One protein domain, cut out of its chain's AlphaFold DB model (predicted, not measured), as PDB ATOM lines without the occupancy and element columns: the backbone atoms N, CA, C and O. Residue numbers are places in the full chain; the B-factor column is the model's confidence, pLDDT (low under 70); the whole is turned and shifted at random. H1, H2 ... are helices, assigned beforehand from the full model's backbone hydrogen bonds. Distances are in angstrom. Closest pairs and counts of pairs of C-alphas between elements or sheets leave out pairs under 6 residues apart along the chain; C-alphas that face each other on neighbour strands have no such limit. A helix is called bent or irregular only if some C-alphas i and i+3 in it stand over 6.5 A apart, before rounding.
ATOM      1  N   GLY A   8      88.562 188.935 196.039       77.19
ATOM      2  CA  GLY A   8      89.134 190.111 195.377       77.19
ATOM      3  C   GLY A   8      88.997 191.404 196.193       77.19
ATOM      4  O   GLY A   8      89.903 192.235 196.170       77.19
ATOM      5  N   VAL A   9      87.909 191.551 196.957       83.31
ATOM      6  CA  VAL A   9      87.682 192.696 197.856       83.31
ATOM      7  C   VAL A   9      88.586 192.591 199.081       83.31
ATOM      8  O   VAL A   9      89.224 193.575 199.448       83.31
ATOM      9  N   LEU A  10      88.702 191.400 199.673       84.69
ATOM     10  CA  LEU A  10      89.610 191.147 200.798       84.69
ATOM     11  C   LEU A  10      91.061 191.487 200.425       84.69
ATOM     12  O   LEU A  10      91.720 192.251 201.131       84.69
ATOM     13  N   ARG A  11      91.524 191.011 199.263       82.88
ATOM     14  CA  ARG A  11      92.862 191.307 198.732       82.88
ATOM     15  C   ARG A  11      93.068 192.803 198.485       82.88
ATOM     16  O   ARG A  11      94.105 193.342 198.856       82.88
ATOM     17  N   ALA A  12      92.091 193.484 197.882       82.62
ATOM     18  CA  ALA A  12      92.183 194.918 197.607       82.62
ATOM     19  C   ALA A  12      92.258 195.763 198.890       82.62
ATOM     20  O   ALA A  12      92.988 196.749 198.931       82.62
ATOM     21  N   LEU A  13      91.540 195.365 199.946       83.31
ATOM     22  CA  LEU A  13      91.595 196.041 201.242       83.31
ATOM     23  C   LEU A  13      92.963 195.866 201.915       83.31
ATOM     24  O   LEU A  13      93.536 196.848 202.388       83.31
ATOM     25  N   LEU A  14      93.499 194.643 201.917       83.25
ATOM     26  CA  LEU A  14      94.777 194.315 202.562       83.25
ATOM     27  C   LEU A  14      95.992 194.883 201.813       83.25
ATOM     28  O   LEU A  14      96.953 195.305 202.445       83.25
ATOM     29  N   ASN A  15      95.930 194.960 200.482       80.62
ATOM     30  CA  ASN A  15      97.010 195.509 199.653       80.62
ATOM     31  C   ASN A  15      96.858 197.011 199.349       80.62
ATOM     32  O   ASN A  15      97.708 197.582 198.670       80.62
ATOM     33  N   GLY A  16      95.776 197.646 199.805       81.25
ATOM     34  CA  GLY A  16      95.480 199.055 199.546       81.25
ATOM     35  C   GLY A  16      95.408 199.873 200.837       81.25
ATOM     36  O   GLY A  16      96.446 200.226 201.393       81.25
ATOM     37  N   PRO A  17      94.199 200.203 201.332       77.81
ATOM     38  CA  PRO A  17      94.005 201.115 202.464       77.81
ATOM     39  C   PRO A  17      94.658 200.652 203.771       77.81
ATOM     40  O   PRO A  17      94.917 201.492 204.636       77.81
ATOM     41  N   PHE A  18      94.920 199.349 203.903       80.25
ATOM     42  CA  PHE A  18      95.604 198.770 205.050       80.25
ATOM     43  C   PHE A  18      96.980 198.171 204.720       80.25
ATOM     44  O   PHE A  18      97.496 197.395 205.507       80.25
ATOM     45  N   ALA A  19      97.589 198.500 203.577       76.62
ATOM     46  CA  ALA A  19      98.902 197.961 203.232       76.62
ATOM     47  C   ALA A  19      99.993 198.393 204.228       76.62
ATOM     48  O   ALA A  19     100.020 199.537 204.695       76.62
ATOM     49  N   ALA A  20     100.955 197.499 204.478       61.41
ATOM     50  CA  ALA A  20     102.139 197.785 205.280       61.41
ATOM     51  C   ALA A  20     102.920 198.979 204.693       61.41
ATOM     52  O   ALA A  20     103.475 198.893 203.600       61.41
ATOM     53  N   GLY A  21     102.945 200.106 205.412       56.84
ATOM     54  CA  GLY A  21     103.649 201.329 204.996       56.84
ATOM     55  C   GLY A  21     102.805 202.361 204.235       56.84
ATOM     56  O   GLY A  21     103.324 203.420 203.887       56.84
ATOM     57  N   GLY A  22     101.508 202.117 204.015       50.97
ATOM     58  CA  GLY A  22     100.585 203.168 203.581       50.97
ATOM     59  C   GLY A  22     100.409 204.198 204.701       50.97
ATOM     60  O   GLY A  22     100.118 203.825 205.834       50.97
ATOM     61  N   GLY A  23     100.587 205.490 204.409       46.84
ATOM     62  CA  GLY A  23     100.644 206.594 205.388       46.84
ATOM     63  C   GLY A  23      99.392 206.857 206.247       46.84
ATOM     64  O   GLY A  23      99.237 207.962 206.757       46.84
ATOM     65  N   SER A  24      98.484 205.891 206.405       53.16
ATOM     66  CA  SER A  24      97.247 206.008 207.181       53.16
ATOM     67  C   SER A  24      97.373 205.567 208.646       53.16
ATOM     68  O   SER A  24      96.494 205.907 209.434       53.16
ATOM     69  N   GLY A  25      98.420 204.821 209.034       56.22
ATOM     70  CA  GLY A  25      98.629 204.366 210.421       56.22
ATOM     71  C   GLY A  25      97.486 203.515 211.004       56.22
ATOM     72  O   GLY A  25      97.381 203.381 212.222       56.22
ATOM     73  N   ARG A  26      96.593 202.976 210.162       67.12
ATOM     74  CA  ARG A  26      95.413 202.213 210.592       67.12
ATOM     75  C   ARG A  26      95.753 200.734 210.741       67.12
ATOM     76  O   ARG A  26      96.122 200.096 209.763       67.12
ATOM     77  N   THR A  27      95.543 200.191 211.937       77.50
ATOM     78  CA  THR A  27      95.621 198.748 212.210       77.50
ATOM     79  C   THR A  27      94.510 197.994 211.482       77.50
ATOM     80  O   THR A  27      93.353 198.440 211.487       77.50
ATOM     81  N   VAL A  28      94.825 196.838 210.900       83.31
ATOM     82  CA  VAL A  28      93.820 195.998 210.229       83.31
ATOM     83  C   VAL A  28      92.856 195.389 211.259       83.31
ATOM     84  O   VAL A  28      93.302 194.833 212.263       83.31
ATOM     85  N   PRO A  29      91.529 195.404 211.023       86.06
ATOM     86  CA  PRO A  29      90.587 194.686 211.879       86.06
ATOM     87  C   PRO A  29      90.873 193.176 211.922       86.06
ATOM     88  O   PRO A  29      90.910 192.518 210.883       86.06
ATOM     89  N   ALA A  30      90.971 192.592 213.120       84.69
ATOM     90  CA  ALA A  30      91.258 191.163 213.296       84.69
ATOM     91  C   ALA A  30      90.258 190.240 212.566       84.69
ATOM     92  O   ALA A  30      90.649 189.225 211.997       84.69
ATOM     93  N   ALA A  31      88.976 190.622 212.510       85.06
ATOM     94  CA  ALA A  31      87.954 189.878 211.772       85.06
ATOM     95  C   ALA A  31      88.199 189.869 210.251       85.06
ATOM     96  O   ALA A  31      87.889 188.877 209.592       85.06
ATOM     97  N   LEU A  32      88.780 190.942 209.694       86.38
ATOM     98  CA  LEU A  32      89.145 191.010 208.278       86.38
ATOM     99  C   LEU A  32      90.302 190.049 207.980       86.38
ATOM    100  O   LEU A  32      90.215 189.286 207.020       86.38
ATOM    101  N   LEU A  33      91.332 190.035 208.837       88.81
ATOM    102  CA  LEU A  33      92.460 189.099 208.734       88.81
ATOM    103  C   LEU A  33      92.001 187.646 208.862       88.81
ATOM    104  O   LEU A  33      92.375 186.830 208.030       88.81
ATOM    105  N   ALA A  34      91.155 187.325 209.845       88.69
ATOM    106  CA  ALA A  34      90.637 185.969 210.034       88.69
ATOM    107  C   ALA A  34      89.773 185.502 208.849       88.69
ATOM    108  O   ALA A  34      89.932 184.381 208.374       88.69
ATOM    109  N   THR A  35      88.902 186.376 208.330       88.69
ATOM    110  CA  THR A  35      88.056 186.061 207.164       88.69
ATOM    111  C   THR A  35      88.896 185.831 205.912       88.69
ATOM    112  O   THR A  35      88.636 184.898 205.158       88.69
ATOM    113  N   ALA A  36      89.913 186.666 205.686       88.44
ATOM    114  CA  ALA A  36      90.805 186.523 204.545       88.44
ATOM    115  C   ALA A  36      91.726 185.303 204.678       88.44
ATOM    116  O   ALA A  36      91.859 184.557 203.716       88.44
ATOM    117  N   ALA A  37      92.280 185.035 205.865       89.06
ATOM    118  CA  ALA A  37      93.105 183.858 206.134       89.06
ATOM    119  C   ALA A  37      92.337 182.535 205.958       89.06
ATOM    120  O   ALA A  37      92.921 181.547 205.530       89.06
ATOM    121  N   ALA A  38      91.033 182.508 206.249       88.12
ATOM    122  CA  ALA A  38      90.176 181.340 206.031       88.12
ATOM    123  C   ALA A  38      89.668 181.195 204.580       88.12
ATOM    124  O   ALA A  38      88.878 180.296 204.296       88.12
ATOM    125  N   SER A  39      90.065 182.087 203.668       88.19
ATOM    126  CA  SER A  39      89.620 182.047 202.276       88.19
ATOM    127  C   SER A  39      90.226 180.865 201.520       88.19
ATOM    128  O   SER A  39      91.416 180.590 201.626       88.19
ATOM    129  N   GLU A  40      89.429 180.214 200.669       86.69
ATOM    130  CA  GLU A  40      89.938 179.222 199.710       86.69
ATOM    131  C   GLU A  40      90.816 179.860 198.615       86.69
ATOM    132  O   GLU A  40      91.614 179.175 197.966       86.69
ATOM    133  N   ASP A  41      90.709 181.182 198.431       88.31
ATOM    134  CA  ASP A  41      91.584 181.958 197.561       88.31
ATOM    135  C   ASP A  41      92.945 182.181 198.233       88.31
ATOM    136  O   ASP A  41      93.090 182.951 199.186       88.31
ATOM    137  N   ALA A  42      93.966 181.500 197.713       86.69
ATOM    138  CA  ALA A  42      95.306 181.522 198.286       86.69
ATOM    139  C   ALA A  42      95.958 182.914 198.252       86.69
ATOM    140  O   ALA A  42      96.827 183.198 199.074       86.69
ATOM    141  N   GLU A  43      95.563 183.805 197.337       87.06
ATOM    142  CA  GLU A  43      96.125 185.154 197.298       87.06
ATOM    143  C   GLU A  43      95.561 186.043 198.405       87.06
ATOM    144  O   GLU A  43      96.331 186.759 199.047       87.06
ATOM    145  N   ALA A  44      94.253 185.973 198.661       88.06
ATOM    146  CA  ALA A  44      93.612 186.648 199.784       88.06
ATOM    147  C   ALA A  44      94.112 186.103 201.129       88.06
ATOM    148  O   ALA A  44      94.474 186.890 202.007       88.06
ATOM    149  N   ALA A  45      94.206 184.775 201.265       90.38
ATOM    150  CA  ALA A  45      94.747 184.140 202.463       90.38
ATOM    151  C   ALA A  45      96.205 184.546 202.698       90.38
ATOM    152  O   ALA A  45      96.545 185.035 203.773       90.38
ATOM    153  N   ARG A  46      97.058 184.470 201.675       89.50
ATOM    154  CA  ARG A  46      98.454 184.913 201.769       89.50
ATOM    155  C   ARG A  46      98.575 186.391 202.129       89.50
ATOM    156  O   ARG A  46      99.365 186.699 203.008       89.50
ATOM    157  N   ALA A  47      97.792 187.283 201.516       87.56
ATOM    158  CA  ALA A  47      97.819 188.714 201.839       87.56
ATOM    159  C   ALA A  47      97.478 188.987 203.313       87.56
ATOM    160  O   ALA A  47      98.063 189.870 203.932       87.56
ATOM    161  N   ALA A  48      96.558 188.212 203.893       90.38
ATOM    162  CA  ALA A  48      96.230 188.312 205.312       90.38
ATOM    163  C   ALA A  48      97.346 187.756 206.196       90.38
ATOM    164  O   ALA A  48      97.711 188.362 207.198       90.38
ATOM    165  N   LEU A  49      97.899 186.605 205.824       90.69
ATOM    166  CA  LEU A  49      98.922 185.917 206.599       90.69
ATOM    167  C   LEU A  49     100.268 186.663 206.594       90.69
ATOM    168  O   LEU A  49     100.929 186.717 207.629       90.69
ATOM    169  N   THR A  50     100.668 187.276 205.476       89.00
ATOM    170  CA  THR A  50     101.917 188.054 205.380       89.00
ATOM    171  C   THR A  50     101.819 189.441 206.017       89.00
ATOM    172  O   THR A  50     102.854 190.088 206.207       89.00
ATOM    173  N   HIS A  51     100.609 189.902 206.357       87.81
ATOM    174  CA  HIS A  51     100.387 191.224 206.932       87.81
ATOM    175  C   HIS A  51     101.078 191.364 208.307       87.81
ATOM    176  O   HIS A  51     100.950 190.461 209.138       87.81
ATOM    177  N   PRO A  52     101.763 192.488 208.608       86.00
ATOM    178  CA  PRO A  52     102.460 192.681 209.885       86.00
ATOM    179  C   PRO A  52     101.566 192.531 211.124       86.00
ATOM    180  O   PRO A  52     101.987 191.937 212.112       86.00
ATOM    181  N   ASP A  53     100.320 193.007 211.044       87.44
ATOM    182  CA  ASP A  53      99.332 192.900 212.132       87.44
ATOM    183  C   ASP A  53      98.753 191.480 212.307       87.44
ATOM    184  O   ASP A  53      97.934 191.256 213.198       87.44
ATOM    185  N   CYS A  54      99.122 190.514 211.456       88.12
ATOM    186  CA  CYS A  54      98.604 189.152 211.535       88.12
ATOM    187  C   CYS A  54      99.228 188.381 212.711       88.12
ATOM    188  O   CYS A  54     100.445 188.159 212.721       88.12
ATOM    189  N   PRO A  55      98.425 187.925 213.695       89.88
ATOM    190  CA  PRO A  55      98.949 187.195 214.843       89.88
ATOM    191  C   PRO A  55      99.574 185.857 214.437       89.88
ATOM    192  O   PRO A  55      99.001 185.107 213.647       89.88
ATOM    193  N   ALA A  56     100.695 185.490 215.064       88.94
ATOM    194  CA  ALA A  56     101.377 184.218 214.799       88.94
ATOM    195  C   ALA A  56     100.476 182.984 215.023       88.94
ATOM    196  O   ALA A  56     100.598 181.997 214.299       88.94
ATOM    197  N   ALA A  57      99.546 183.050 215.984       89.94
ATOM    198  CA  ALA A  57      98.572 181.985 216.233       89.94
ATOM    199  C   ALA A  57      97.655 181.747 215.022       89.94
ATOM    200  O   ALA A  57      97.504 180.605 214.595       89.94
ATOM    201  N   LEU A  58      97.138 182.822 214.410       90.94
ATOM    202  CA  LEU A  58      96.302 182.735 213.210       90.94
ATOM    203  C   LEU A  58      97.096 182.148 212.037       90.94
ATOM    204  O   LEU A  58      96.604 181.259 211.350       90.94
ATOM    205  N   ARG A  59      98.361 182.564 211.859       92.00
ATOM    206  CA  ARG A  59      99.246 181.986 210.834       92.00
ATOM    207  C   ARG A  59      99.404 180.477 210.985       92.00
ATOM    208  O   ARG A  59      99.223 179.736 210.019       92.00
ATOM    209  N   ALA A  60      99.713 180.023 212.196       90.12
ATOM    210  CA  ALA A  60      99.909 178.609 212.483       90.12
ATOM    211  C   ALA A  60      98.615 177.793 212.332       90.12
ATOM    212  O   ALA A  60      98.649 176.688 211.798       90.12
ATOM    213  N   GLU A  61      97.478 178.314 212.794       92.12
ATOM    214  CA  GLU A  61      96.175 177.645 212.685       92.12
ATOM    215  C   GLU A  61      95.722 177.505 211.232       92.12
ATOM    216  O   GLU A  61      95.348 176.405 210.820       92.12
ATOM    217  N   THR A  62      95.830 178.572 210.437       92.25
ATOM    218  CA  THR A  62      95.478 178.542 209.014       92.25
ATOM    219  C   THR A  62      96.355 177.558 208.244       92.25
ATOM    220  O   THR A  62      95.831 176.715 207.517       92.25
ATOM    221  N   LEU A  63      97.679 177.591 208.439       92.25
ATOM    222  CA  LEU A  63      98.589 176.643 207.784       92.25
ATOM    223  C   LEU A  63      98.322 175.193 208.212       92.25
ATOM    224  O   LEU A  63      98.413 174.284 207.391       92.25
ATOM    225  N   ARG A  64      97.949 174.961 209.475       91.81
ATOM    226  CA  ARG A  64      97.606 173.627 209.986       91.81
ATOM    227  C   ARG A  64      96.309 173.082 209.389       91.81
ATOM    228  O   ARG A  64      96.233 171.886 209.123       91.81
ATOM    229  N   ALA A  65      95.311 173.940 209.194       90.75
ATOM    230  CA  ALA A  65      94.020 173.567 208.621       90.75
ATOM    231  C   ALA A  65      94.053 173.441 207.085       90.75
ATOM    232  O   ALA A  65      93.194 172.775 206.510       90.75
ATOM    233  N   ALA A  66      95.034 174.055 206.417       90.19
ATOM    234  CA  ALA A  66      95.127 174.060 204.963       90.19
ATOM    235  C   ALA A  66      95.379 172.650 204.380       90.19
ATOM    236  O   ALA A  66      96.316 171.966 204.813       90.19
ATOM    237  N   PRO A  67      94.628 172.210 203.353       90.38
ATOM    238  CA  PRO A  67      94.983 171.014 202.592       90.38
ATOM    239  C   PRO A  67      96.294 171.230 201.822       90.38
ATOM    240  O   PRO A  67      96.664 172.366 201.520       90.38
ATOM    241  N   ASP A  68      96.985 170.147 201.466       90.06
ATOM    242  CA  ASP A  68      98.342 170.202 200.893       90.06
ATOM    243  C   ASP A  68      98.437 171.073 199.629       90.06
ATOM    244  O   ASP A  68      99.338 171.904 199.519       90.06
ATOM    245  N   GLY A  69      97.457 170.987 198.723       87.75
ATOM    246  CA  GLY A  69      97.414 171.837 197.527       87.75
ATOM    247  C   GLY A  69      97.190 173.328 197.825       87.75
ATOM    248  O   GLY A  69      97.695 174.184 197.104       87.75
ATOM    249  N   HIS A  70      96.468 173.671 198.900       89.38
ATOM    250  CA  HIS A  70      96.308 175.070 199.316       89.38
ATOM    251  C   HIS A  70      97.569 175.575 200.029       89.38
ATOM    252  O   HIS A  70      98.002 176.698 199.785       89.38
ATOM    253  N   MET A  71      98.225 174.727 200.827       90.75
ATOM    254  CA  MET A  71      99.532 175.036 201.413       90.75
ATOM    255  C   MET A  71     100.592 175.302 200.337       90.75
ATOM    256  O   MET A  71     101.362 176.248 200.479       90.75
ATOM    257  N   ALA A  72     100.601 174.524 199.250       90.75
ATOM    258  CA  ALA A  72     101.485 174.750 198.107       90.75
ATOM    259  C   ALA A  72     101.320 176.166 197.537       90.75
ATOM    260  O   ALA A  72     102.299 176.889 197.369       90.75
ATOM    261  N   ARG A  73     100.076 176.618 197.346       90.81
ATOM    262  CA  ARG A  73      99.792 177.982 196.872       90.81
ATOM    263  C   ARG A  73     100.144 179.061 197.899       90.81
ATOM    264  O   ARG A  73     100.588 180.135 197.512       90.81
ATOM    265  N   LEU A  74      99.975 178.797 199.198       90.25
ATOM    266  CA  LEU A  74     100.406 179.719 200.262       90.25
ATOM    267  C   LEU A  74     101.936 179.829 200.357       90.25
ATOM    268  O   LEU A  74     102.454 180.877 200.744       90.25
ATOM    269  N   ALA A  75     102.660 178.768 199.993       88.56
ATOM    270  CA  ALA A  75     104.116 178.777 199.915       88.56
ATOM    271  C   ALA A  75     104.639 179.663 198.768       88.56
ATOM    272  O   ALA A  75     105.759 180.179 198.860       88.56
ATOM    273  N   GLU A  76     103.844 179.889 197.713       88.31
ATOM    274  CA  GLU A  76     104.186 180.844 196.656       88.31
ATOM    275  C   GLU A  76     104.303 182.250 197.245       88.31
ATOM    276  O   GLU A  76     103.350 182.799 197.791       88.31
ATOM    277  N   GLY A  77     105.464 182.884 197.118       77.50
ATOM    278  CA  GLY A  77     105.688 184.229 197.637       77.50
ATOM    279  C   GLY A  77     105.509 184.328 199.153       77.50
ATOM    280  O   GLY A  77     105.084 185.380 199.627       77.50
ATOM    281  N   ALA A  78     105.815 183.257 199.903       76.88
ATOM    282  CA  ALA A  78     105.634 183.217 201.354       76.88
ATOM    283  C   ALA A  78     106.287 184.414 202.066       76.88
ATOM    284  O   ALA A  78     105.741 184.886 203.053       76.88
ATOM    285  N   GLY A  79     107.400 184.963 201.561       80.44
ATOM    286  CA  GLY A  79     107.997 186.187 202.106       80.44
ATOM    287  C   GLY A  79     108.217 186.076 203.619       80.44
ATOM    288  O   GLY A  79     108.986 185.223 204.070       80.44
ATOM    289  N   SER A  80     107.491 186.881 204.400       83.19
ATOM    290  CA  SER A  80     107.496 186.850 205.870       83.19
ATOM    291  C   SER A  80     106.965 185.547 206.495       83.19
ATOM    292  O   SER A  80     107.306 185.267 207.636       83.19
ATOM    293  N   LEU A  81     106.206 184.727 205.758       88.19
ATOM    294  CA  LEU A  81     105.655 183.423 206.178       88.19
ATOM    295  C   LEU A  81     106.607 182.241 206.015       88.19
ATOM    296  O   LEU A  81     106.239 181.103 206.306       88.19
ATOM    297  N   THR A  82     107.815 182.473 205.498       92.06
ATOM    298  CA  THR A  82     108.766 181.400 205.175       92.06
ATOM    299  C   THR A  82     109.014 180.477 206.373       92.06
ATOM    300  O   THR A  82     109.017 179.258 206.217       92.06
ATOM    301  N   ALA A  83     109.179 181.034 207.577       92.00
ATOM    302  CA  ALA A  83     109.460 180.250 208.778       92.00
ATOM    303  C   ALA A  83     108.266 179.377 209.199       92.00
ATOM    304  O   ALA A  83     108.446 178.197 209.508       92.00
ATOM    305  N   GLU A  84     107.053 179.926 209.170       93.62
ATOM    306  CA  GLU A  84     105.825 179.224 209.539       93.62
ATOM    307  C   GLU A  84     105.486 178.100 208.554       93.62
ATOM    308  O   GLU A  84     105.121 177.004 208.981       93.62
ATOM    309  N   VAL A  85     105.679 178.325 207.249       93.88
ATOM    310  CA  VAL A  85     105.504 177.281 206.225       93.88
ATOM    311  C   VAL A  85     106.498 176.137 206.446       93.88
ATOM    312  O   VAL A  85     106.106 174.972 206.445       93.88
ATOM    313  N   ILE A  86     107.775 176.445 206.706       94.69
ATOM    314  CA  ILE A  86     108.799 175.426 206.998       94.69
ATOM    315  C   ILE A  86     108.454 174.639 208.269       94.69
ATOM    316  O   ILE A  86     108.619 173.417 208.302       94.69
ATOM    317  N   ALA A  87     107.985 175.320 209.317       93.12
ATOM    318  CA  ALA A  87     107.588 174.678 210.566       93.12
ATOM    319  C   ALA A  87     106.412 173.713 210.355       93.12
ATOM    320  O   ALA A  87     106.449 172.587 210.852       93.12
ATOM    321  N   GLU A  88     105.408 174.114 209.574       94.50
ATOM    322  CA  GLU A  88     104.257 173.261 209.273       94.50
ATOM    323  C   GLU A  88     104.636 172.061 208.393       94.50
ATOM    324  O   GLU A  88     104.204 170.941 208.673       94.50
ATOM    325  N   LEU A  89     105.504 172.250 207.393       92.94
ATOM    326  CA  LEU A  89     106.027 171.152 206.574       92.94
ATOM    327  C   LEU A  89     106.714 170.083 207.437       92.94
ATOM    328  O   LEU A  89     106.401 168.897 207.328       92.94
ATOM    329  N   ARG A  90     107.592 170.508 208.355       92.19
ATOM    330  CA  ARG A  90     108.271 169.605 209.303       92.19
ATOM    331  C   ARG A  90     107.304 168.946 210.283       92.19
ATOM    332  O   ARG A  90     107.521 167.809 210.679       92.19
ATOM    333  N   ARG A  91     106.220 169.628 210.666       91.62
ATOM    334  CA  ARG A  91     105.185 169.052 211.538       91.62
ATOM    335  C   ARG A  91     104.430 167.912 210.848       91.62
ATOM    336  O   ARG A  91     104.116 166.922 211.504       91.62
ATOM    337  N   ARG A  92     104.121 168.046 209.552       88.44
ATOM    338  CA  ARG A  92     103.399 167.014 208.777       88.44
ATOM    339  C   ARG A  92     104.279 165.827 208.398       88.44
ATOM    340  O   ARG A  92     103.780 164.709 208.318       88.44
ATOM    341  N   ALA A  93     105.572 166.062 208.196       82.50
ATOM    342  CA  ALA A  93     106.557 165.032 207.900       82.50
ATOM    343  C   ALA A  93     107.773 165.202 208.827       82.50
ATOM    344  O   ALA A  93     108.734 165.867 208.446       82.50
ATOM    345  N   PRO A  94     107.747 164.637 210.048       76.69
ATOM    346  CA  PRO A  94     108.853 164.794 210.992       76.69
ATOM    347  C   PRO A  94     110.137 164.102 210.515       76.69
ATOM    348  O   PRO A  94     111.223 164.613 210.774       76.69
ATOM    349  N   GLU A  95     110.021 162.989 209.778       77.81
ATOM    350  CA  GLU A  95     111.163 162.262 209.216       77.81
ATOM    351  C   GLU A  95     110.882 161.751 207.790       77.81
ATOM    352  O   GLU A  95     109.778 161.254 207.522       77.81
ATOM    353  N   PRO A  96     111.870 161.823 206.875       80.50
ATOM    354  CA  PRO A  96     111.769 161.235 205.544       80.50
ATOM    355  C   PRO A  96     111.625 159.714 205.619       80.50
ATOM    356  O   PRO A  96     112.493 159.014 206.141       80.50
ATOM    357  N   ARG A  97     110.539 159.181 205.058       85.38
ATOM    358  CA  ARG A  97     110.334 157.730 204.953       85.38
ATOM    359  C   ARG A  97     110.997 157.174 203.685       85.38
ATOM    360  O   ARG A  97     111.118 157.909 202.705       85.38
ATOM    361  N   PRO A  98     111.412 155.896 203.659       88.19
ATOM    362  CA  PRO A  98     111.818 155.237 202.419       88.19
ATOM    363  C   PRO A  98     110.692 155.259 201.382       88.19
ATOM    364  O   PRO A  98     109.520 155.139 201.745       88.19
ATOM    365  N   MET A  99     111.038 155.376 200.099       88.62
ATOM    366  CA  MET A  99     110.050 155.268 199.025       88.62
ATOM    367  C   MET A  99     109.409 153.872 198.994       88.62
ATOM    368  O   MET A  99     110.101 152.857 199.112       88.62
ATOM    369  N   THR A 100     108.095 153.833 198.777       84.31
ATOM    370  CA  THR A 100     107.281 152.624 198.590       84.31
ATOM    371  C   THR A 100     106.700 152.574 197.175       84.31
ATOM    372  O   THR A 100     106.681 153.576 196.465       84.31
ATOM    373  N   ALA A 101     106.264 151.390 196.734       76.06
ATOM    374  CA  ALA A 101     105.667 151.206 195.408       76.06
ATOM    375  C   ALA A 101     104.299 151.898 195.280       76.06
ATOM    376  O   ALA A 101     103.988 152.479 194.244       76.06
ATOM    377  N   GLU A 102     103.506 151.847 196.348       67.50
ATOM    378  CA  GLU A 102     102.276 152.619 196.483       67.50
ATOM    379  C   GLU A 102     102.634 153.951 197.150       67.50
ATOM    380  O   GLU A 102     103.242 153.932 198.230       67.50
ATOM    381  N   PRO A 103     102.325 155.108 196.537       56.50
ATOM    382  CA  PRO A 103     102.406 156.360 197.268       56.50
ATOM    383  C   PRO A 103     101.450 156.247 198.467       56.50
ATOM    384  O   PRO A 103     100.330 155.769 198.278       56.50
ATOM    385  N   PRO A 104     101.859 156.641 199.689       52.47
ATOM    386  CA  PRO A 104     100.920 156.714 200.806       52.47
ATOM    387  C   PRO A 104      99.711 157.549 200.374       52.47
ATOM    388  O   PRO A 104      99.882 158.459 199.566       52.47
ATOM    389  N   ASP A 105      98.513 157.217 200.854       48.94
ATOM    390  CA  ASP A 105      97.254 157.867 200.470       48.94
ATOM    391  C   ASP A 105      97.378 159.405 200.501       48.94
ATOM    392  O   ASP A 105      97.268 160.040 201.549       48.94
ATOM    393  N   GLY A 106      97.659 160.005 199.341       59.12
ATOM    394  CA  GLY A 106      97.964 161.429 199.201       59.12
ATOM    395  C   GLY A 106      99.438 161.757 198.923       59.12
ATOM    396  O   GLY A 106     100.374 161.314 199.586       59.12
ATOM    397  N   ARG A 107      99.644 162.633 197.933       70.81
ATOM    398  CA  ARG A 107     100.901 163.374 197.754       70.81
ATOM    399  C   ARG A 107     101.250 164.066 199.074       70.81
ATOM    400  O   ARG A 107     100.400 164.768 199.603       70.81
ATOM    401  N   SER A 108     102.470 163.902 199.589       83.88
ATOM    402  CA  SER A 108     102.875 164.603 200.814       83.88
ATOM    403  C   SER A 108     102.835 166.123 200.623       83.88
ATOM    404  O   SER A 108     103.079 166.618 199.522       83.88
ATOM    405  N   ALA A 109     102.626 166.877 201.703       88.00
ATOM    406  CA  ALA A 109     102.696 168.339 201.690       88.00
ATOM    407  C   ALA A 109     103.973 168.889 201.024       88.00
ATOM    408  O   ALA A 109     103.916 169.838 200.247       88.00
ATOM    409  N   ALA A 110     105.125 168.261 201.288       90.88
ATOM    410  CA  ALA A 110     106.393 168.628 200.665       90.88
ATOM    411  C   ALA A 110     106.374 168.418 199.142       90.88
ATOM    412  O   ALA A 110     106.835 169.278 198.395       90.88
ATOM    413  N   TRP A 111     105.798 167.307 198.674       90.31
ATOM    414  CA  TRP A 111     105.628 167.051 197.246       90.31
ATOM    415  C   TRP A 111     104.651 168.035 196.597       90.31
ATOM    416  O   TRP A 111     104.946 168.558 195.527       90.31
ATOM    417  N   ALA A 112     103.533 168.346 197.258       91.00
ATOM    418  CA  ALA A 112     102.571 169.336 196.774       91.00
ATOM    419  C   ALA A 112     103.221 170.722 196.612       91.00
ATOM    420  O   ALA A 112     103.095 171.334 195.555       91.00
ATOM    421  N   VAL A 113     103.996 171.185 197.602       93.12
ATOM    422  CA  VAL A 113     104.764 172.443 197.502       93.12
ATOM    423  C   VAL A 113     105.728 172.420 196.317       93.12
ATOM    424  O   VAL A 113     105.878 173.426 195.635       93.12
ATOM    425  N   LEU A 114     106.391 171.296 196.052       93.50
ATOM    426  CA  LEU A 114     107.382 171.218 194.981       93.50
ATOM    427  C   LEU A 114     106.766 171.054 193.585       93.50
ATOM    428  O   LEU A 114     107.388 171.470 192.613       93.50
ATOM    429  N   VAL A 115     105.583 170.459 193.451       91.12
ATOM    430  CA  VAL A 115     104.999 170.151 192.133       91.12
ATOM    431  C   VAL A 115     103.869 171.100 191.756       91.12
ATOM    432  O   VAL A 115     103.835 171.580 190.619       91.12
ATOM    433  N   ASP A 116     102.976 171.387 192.701       90.00
ATOM    434  CA  ASP A 116     101.727 172.097 192.427       90.00
ATOM    435  C   ASP A 116     101.900 173.625 192.490       90.00
ATOM    436  O   ASP A 116     101.159 174.345 191.823       90.00
ATOM    437  N   ALA A 117     102.879 174.124 193.253       89.38
ATOM    438  CA  ALA A 117     103.201 175.549 193.303       89.38
ATOM    439  C   ALA A 117     104.040 175.998 192.095       89.38
ATOM    440  O   ALA A 117     104.697 175.190 191.430       89.38
ATOM    441  N   ASP A 118     104.046 177.301 191.818       89.94
ATOM    442  CA  ASP A 118     104.927 177.918 190.821       89.94
ATOM    443  C   ASP A 118     106.413 177.937 191.277       89.94
ATOM    444  O   ASP A 118     106.748 178.645 192.234       89.94
ATOM    445  N   PRO A 119     107.334 177.214 190.596       89.56
ATOM    446  CA  PRO A 119     108.754 177.105 190.928       89.56
ATOM    447  C   PRO A 119     109.472 178.432 191.099       89.56
ATOM    448  O   PRO A 119     110.379 178.538 191.927       89.56
ATOM    449  N   GLU A 120     109.092 179.445 190.322       88.75
ATOM    450  CA  GLU A 120     109.748 180.753 190.362       88.75
ATOM    451  C   GLU A 120     109.321 181.559 191.592       88.75
ATOM    452  O   GLU A 120     110.067 182.414 192.070       88.75
ATOM    453  N   ARG A 121     108.156 181.241 192.169       91.00
ATOM    454  CA  ARG A 121     107.569 181.974 193.297       91.00
ATOM    455  C   ARG A 121     107.877 181.352 194.655       91.00
ATOM    456  O   ARG A 121     107.682 182.022 195.666       91.00
ATOM    457  N   ILE A 122     108.340 180.104 194.724       92.94
ATOM    458  CA  ILE A 122     108.664 179.444 195.999       92.94
ATOM    459  C   ILE A 122     109.994 179.996 196.543       92.94
ATOM    460  O   ILE A 122     111.022 179.831 195.879       92.94
ATOM    461  N   PRO A 123     110.049 180.577 197.756       93.06
ATOM    462  CA  PRO A 123     111.312 181.013 198.348       93.06
ATOM    463  C   PRO A 123     112.311 179.860 198.499       93.06
ATOM    464  O   PRO A 123     111.928 178.732 198.815       93.06
ATOM    465  N   GLU A 124     113.604 180.136 198.320       94.50
ATOM    466  CA  GLU A 124     114.649 179.102 198.356       94.50
ATOM    467  C   GLU A 124     114.645 178.284 199.655       94.50
ATOM    468  O   GLU A 124     114.771 177.065 199.620       94.50
ATOM    469  N   ALA A 125     114.428 178.933 200.801       95.19
ATOM    470  CA  ALA A 125     114.390 178.254 202.095       95.19
ATOM    471  C   ALA A 125     113.206 177.277 202.227       95.19
ATOM    472  O   ALA A 125     113.349 176.217 202.838       95.19
ATOM    473  N   VAL A 126     112.047 177.608 201.641       95.56
ATOM    474  CA  VAL A 126     110.881 176.709 201.613       95.56
ATOM    475  C   VAL A 126     111.157 175.523 200.691       95.56
ATOM    476  O   VAL A 126     110.878 174.384 201.058       95.56
ATOM    477  N   PHE A 127     111.762 175.782 199.529       95.56
ATOM    478  CA  PHE A 127     112.176 174.741 198.591       95.56
ATOM    479  C   PHE A 127     113.159 173.755 199.231       95.56
ATOM    480  O   PHE A 127     112.911 172.552 199.211       95.56
ATOM    481  N   ASP A 128     114.221 174.247 199.870       95.88
ATOM    482  CA  ASP A 128     115.216 173.394 200.527       95.88
ATOM    483  C   ASP A 128     114.598 172.550 201.646       95.88
ATOM    484  O   ASP A 128     114.921 171.369 201.794       95.88
ATOM    485  N   ALA A 129     113.699 173.146 202.436       94.75
ATOM    486  CA  ALA A 129     112.986 172.433 203.483       94.75
ATOM    487  C   ALA A 129     112.093 171.331 202.905       94.75
ATOM    488  O   ALA A 129     112.129 170.212 203.408       94.75
ATOM    489  N   ALA A 130     111.341 171.614 201.840       94.31
ATOM    490  CA  ALA A 130     110.485 170.628 201.190       94.31
ATOM    491  C   ALA A 130     111.300 169.478 200.572       94.31
ATOM    492  O   ALA A 130     110.951 168.317 200.767       94.31
ATOM    493  N   VAL A 131     112.427 169.766 199.907       94.75
ATOM    494  CA  VAL A 131     113.297 168.729 199.318       94.75
ATOM    495  C   VAL A 131     113.837 167.776 200.383       94.75
ATOM    496  O   VAL A 131     113.838 166.565 200.175       94.75
ATOM    497  N   ARG A 132     114.244 168.291 201.550       92.56
ATOM    498  CA  ARG A 132     114.738 167.459 202.665       92.56
ATOM    499  C   ARG A 132     113.677 166.538 203.268       92.56
ATOM    500  O   ARG A 132     114.043 165.610 203.978       92.56
ATOM    501  N   LEU A 133     112.398 166.802 203.011       91.94
ATOM    502  CA  LEU A 133     111.267 166.008 203.488       91.94
ATOM    503  C   LEU A 133     110.772 164.990 202.450       91.94
ATOM    504  O   LEU A 133     109.835 164.240 202.728       91.94
ATOM    505  N   LEU A 134     111.375 164.959 201.256       91.38
ATOM    506  CA  LEU A 134     111.048 163.962 200.243       91.38
ATOM    507  C   LEU A 134     111.473 162.556 200.682       91.38
ATOM    508  O   LEU A 134     112.470 162.410 201.391       91.38
ATOM    509  N   PRO A 135     110.762 161.510 200.226       89.94
ATOM    510  CA  PRO A 135     111.136 160.139 200.524       89.94
ATOM    511  C   PRO A 135     112.581 159.789 200.135       89.94
ATOM    512  O   PRO A 135     113.076 160.133 199.054       89.94
ATOM    513  N   GLY A 136     113.239 159.046 201.024       89.62
ATOM    514  CA  GLY A 136     114.568 158.483 200.803       89.62
ATOM    515  C   GLY A 136     114.560 157.308 199.814       89.62
ATOM    516  O   GLY A 136     113.501 156.924 199.304       89.62
ATOM    517  N   ALA A 157     109.231 150.429 193.916       90.81
ATOM    518  CA  ALA A 157     109.623 151.565 194.746       90.81
ATOM    519  C   ALA A 157     110.799 152.353 194.143       90.81
ATOM    520  O   ALA A 157     110.801 153.583 194.168       90.81
ATOM    521  N   ARG A 158     111.791 151.676 193.546       91.62
ATOM    522  CA  ARG A 158     112.917 152.329 192.858       91.62
ATOM    523  C   ARG A 158     112.453 153.109 191.634       91.62
ATOM    524  O   ARG A 158     112.926 154.223 191.432       91.62
ATOM    525  N   ALA A 159     111.529 152.553 190.852       90.31
ATOM    526  CA  ALA A 159     110.938 153.242 189.709       90.31
ATOM    527  C   ALA A 159     110.139 154.481 190.147       90.31
ATOM    528  O   ALA A 159     110.323 155.550 189.568       90.31
ATOM    529  N   ALA A 160     109.329 154.373 191.207       90.19
ATOM    530  CA  ALA A 160     108.603 155.508 191.783       90.19
ATOM    531  C   ALA A 160     109.558 156.598 192.302       90.19
ATOM    532  O   ALA A 160     109.372 157.780 192.018       90.19
ATOM    533  N   TRP A 161     110.631 156.199 192.992       92.50
ATOM    534  CA  TRP A 161     111.656 157.117 193.493       92.50
ATOM    535  C   TRP A 161     112.384 157.848 192.362       92.50
ATOM    536  O   TRP A 161     112.545 159.066 192.416       92.50
ATOM    537  N   ARG A 162     112.772 157.127 191.303       93.00
ATOM    538  CA  ARG A 162     113.367 157.720 190.098       93.00
ATOM    539  C   ARG A 162     112.394 158.682 189.410       93.00
ATOM    540  O   ARG A 162     112.789 159.791 189.062       93.00
ATOM    541  N   GLY A 163     111.130 158.286 189.252       92.19
ATOM    542  CA  GLY A 163     110.085 159.112 188.640       92.19
ATOM    543  C   GLY A 163     109.829 160.413 189.404       92.19
ATOM    544  O   GLY A 163     109.702 161.468 188.789       92.19
ATOM    545  N   MET A 164     109.845 160.358 190.739       92.62
ATOM    546  CA  MET A 164     109.745 161.531 191.610       92.62
ATOM    547  C   MET A 164     110.867 162.545 191.326       92.62
ATOM    548  O   MET A 164     110.597 163.727 191.111       92.62
ATOM    549  N   TRP A 165     112.126 162.097 191.284       94.69
ATOM    550  CA  TRP A 165     113.255 162.985 190.984       94.69
ATOM    551  C   TRP A 165     113.213 163.520 189.554       94.69
ATOM    552  O   TRP A 165     113.478 164.702 189.344       94.69
ATOM    553  N   LEU A 166     112.843 162.683 188.583       94.12
ATOM    554  CA  LEU A 166     112.712 163.088 187.184       94.12
ATOM    555  C   LEU A 166     111.684 164.217 187.017       94.12
ATOM    556  O   LEU A 166     111.977 165.222 186.368       94.12
ATOM    557  N   GLU A 167     110.513 164.085 187.638       93.25
ATOM    558  CA  GLU A 167     109.470 165.114 187.619       93.25
ATOM    559  C   GLU A 167     109.947 166.410 188.288       93.25
ATOM    560  O   GLU A 167     109.818 167.496 187.717       93.25
ATOM    561  N   LEU A 168     110.590 166.305 189.457       93.94
ATOM    562  CA  LEU A 168     111.123 167.466 190.168       93.94
ATOM    563  C   LEU A 168     112.159 168.230 189.328       93.94
ATOM    564  O   LEU A 168     112.102 169.457 189.240       93.94
ATOM    565  N   LEU A 169     113.087 167.520 188.682       94.25
ATOM    566  CA  LEU A 169     114.134 168.118 187.847       94.25
ATOM    567  C   LEU A 169     113.576 168.771 186.575       94.25
ATOM    568  O   LEU A 169     114.118 169.787 186.130       94.25
ATOM    569  N   ARG A 170     112.495 168.221 186.002       92.81
ATOM    570  CA  ARG A 170     111.783 168.820 184.859       92.81
ATOM    571  C   ARG A 170     111.053 170.094 185.252       92.81
ATOM    572  O   ARG A 170     111.087 171.062 184.493       92.81
TER     573      ARG A 170
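Overview. This is residues 8 to 136 and 157 to 170 of the 563 residues of an uncharacterized protein of Streptomyces sp. PT12 (UniProt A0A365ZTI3). Short helices are strung along a rod: H6 lies near its middle with H4, H5 and H8 packed on it, and H7 packs on H5 and H8. H1, H2 and H3 cluster toward one end, while H9 lies toward the other and touches no helix. The long loops at residues 16 to 29 and 93 to 108 reach toward opposite ends. The printed part has 143 residues, with nine named helices, H1 to H9 in chain order, and no named strand: the class is all helix. It is compact by its radius of gyration of the C-alphas, 16.7 A, and spans 57 by 26 by 22 A.

Arrangement. Begin at the hub, H6, residues 79 to 92, which touches four helices. It runs the same way as H8, residues 124 to 132, at a shallow tilt of 10 degrees; their closest C-alphas, Ile 86 and Val 126, are 5.9 A apart. With residues 81 to 85 alone, H6 touches H5, residues 68 to 75, in a helical hairpin; the closest C-alphas, Ala 75 and Val 85, are 6.6 A apart. With residues 84 to 88 alone, it touches H4, residues 56 to 65, at a steep tilt of 49 degrees, closest at the C-alphas of Ala 60 and Glu 84, 6.6 A. Look next at H7, residues 109 to 115: it touches H5, with the C-alphas of Ala 72 and Val 113 closest at 4.1 A, and only just touches H6, with 3 pairs of C-alphas within 8 A, the closest Leu 89 and Ala 110 at 6.4 A. H9, residues 157 to 170, is close to H7 but not clearly touching, with the C-alphas of Val 115 and Leu 168 closest at 7.0 A. Toward the other end, H3, residues 42 to 49, touches H5, closest at the C-alphas of Arg 46 and Leu 74, 5.7 A. H3 forms a helical hairpin with H2, residues 30 to 37, where the C-alphas of Ala 37 and Ala 45 are closest at 4.0 A. H1, residues 8 to 15, touches H3, with the C-alphas of Arg 11 and Ala 44 closest at 4.8 A. Every O i to N i+4 pair is within hydrogen-bond range in H1, H2, H3, H4, H5, H7, H8 and H9, and 8 of 10 are in H6.

Along the chain. Find C-alpha 79 at (107.997, 186.187, 202.106); from there H6 runs 20.8 A to C-alpha 92 at (103.399, 167.014, 208.777). H6 is irregular: C-alphas 80 and 83 are 7.5 A apart. H9 measures 20.0 A and ends at C-alpha 170, (111.783, 168.820, 184.859); H4 measures 14.3 A and H8 12.4 A.

Size, cuts and confidence. The two C-alphas farthest apart, Ser 24 and Arg 158, are 57.7 A apart. Residues 137 to 156 are not printed, and C-alphas 136 and 157 are 10.4 A apart across the cut. The links from H1 to H2 and from H6 to H7 are long. The mean pLDDT of the printed part is 85.9; residues 20 to 26 and 102 to 106 are under 70.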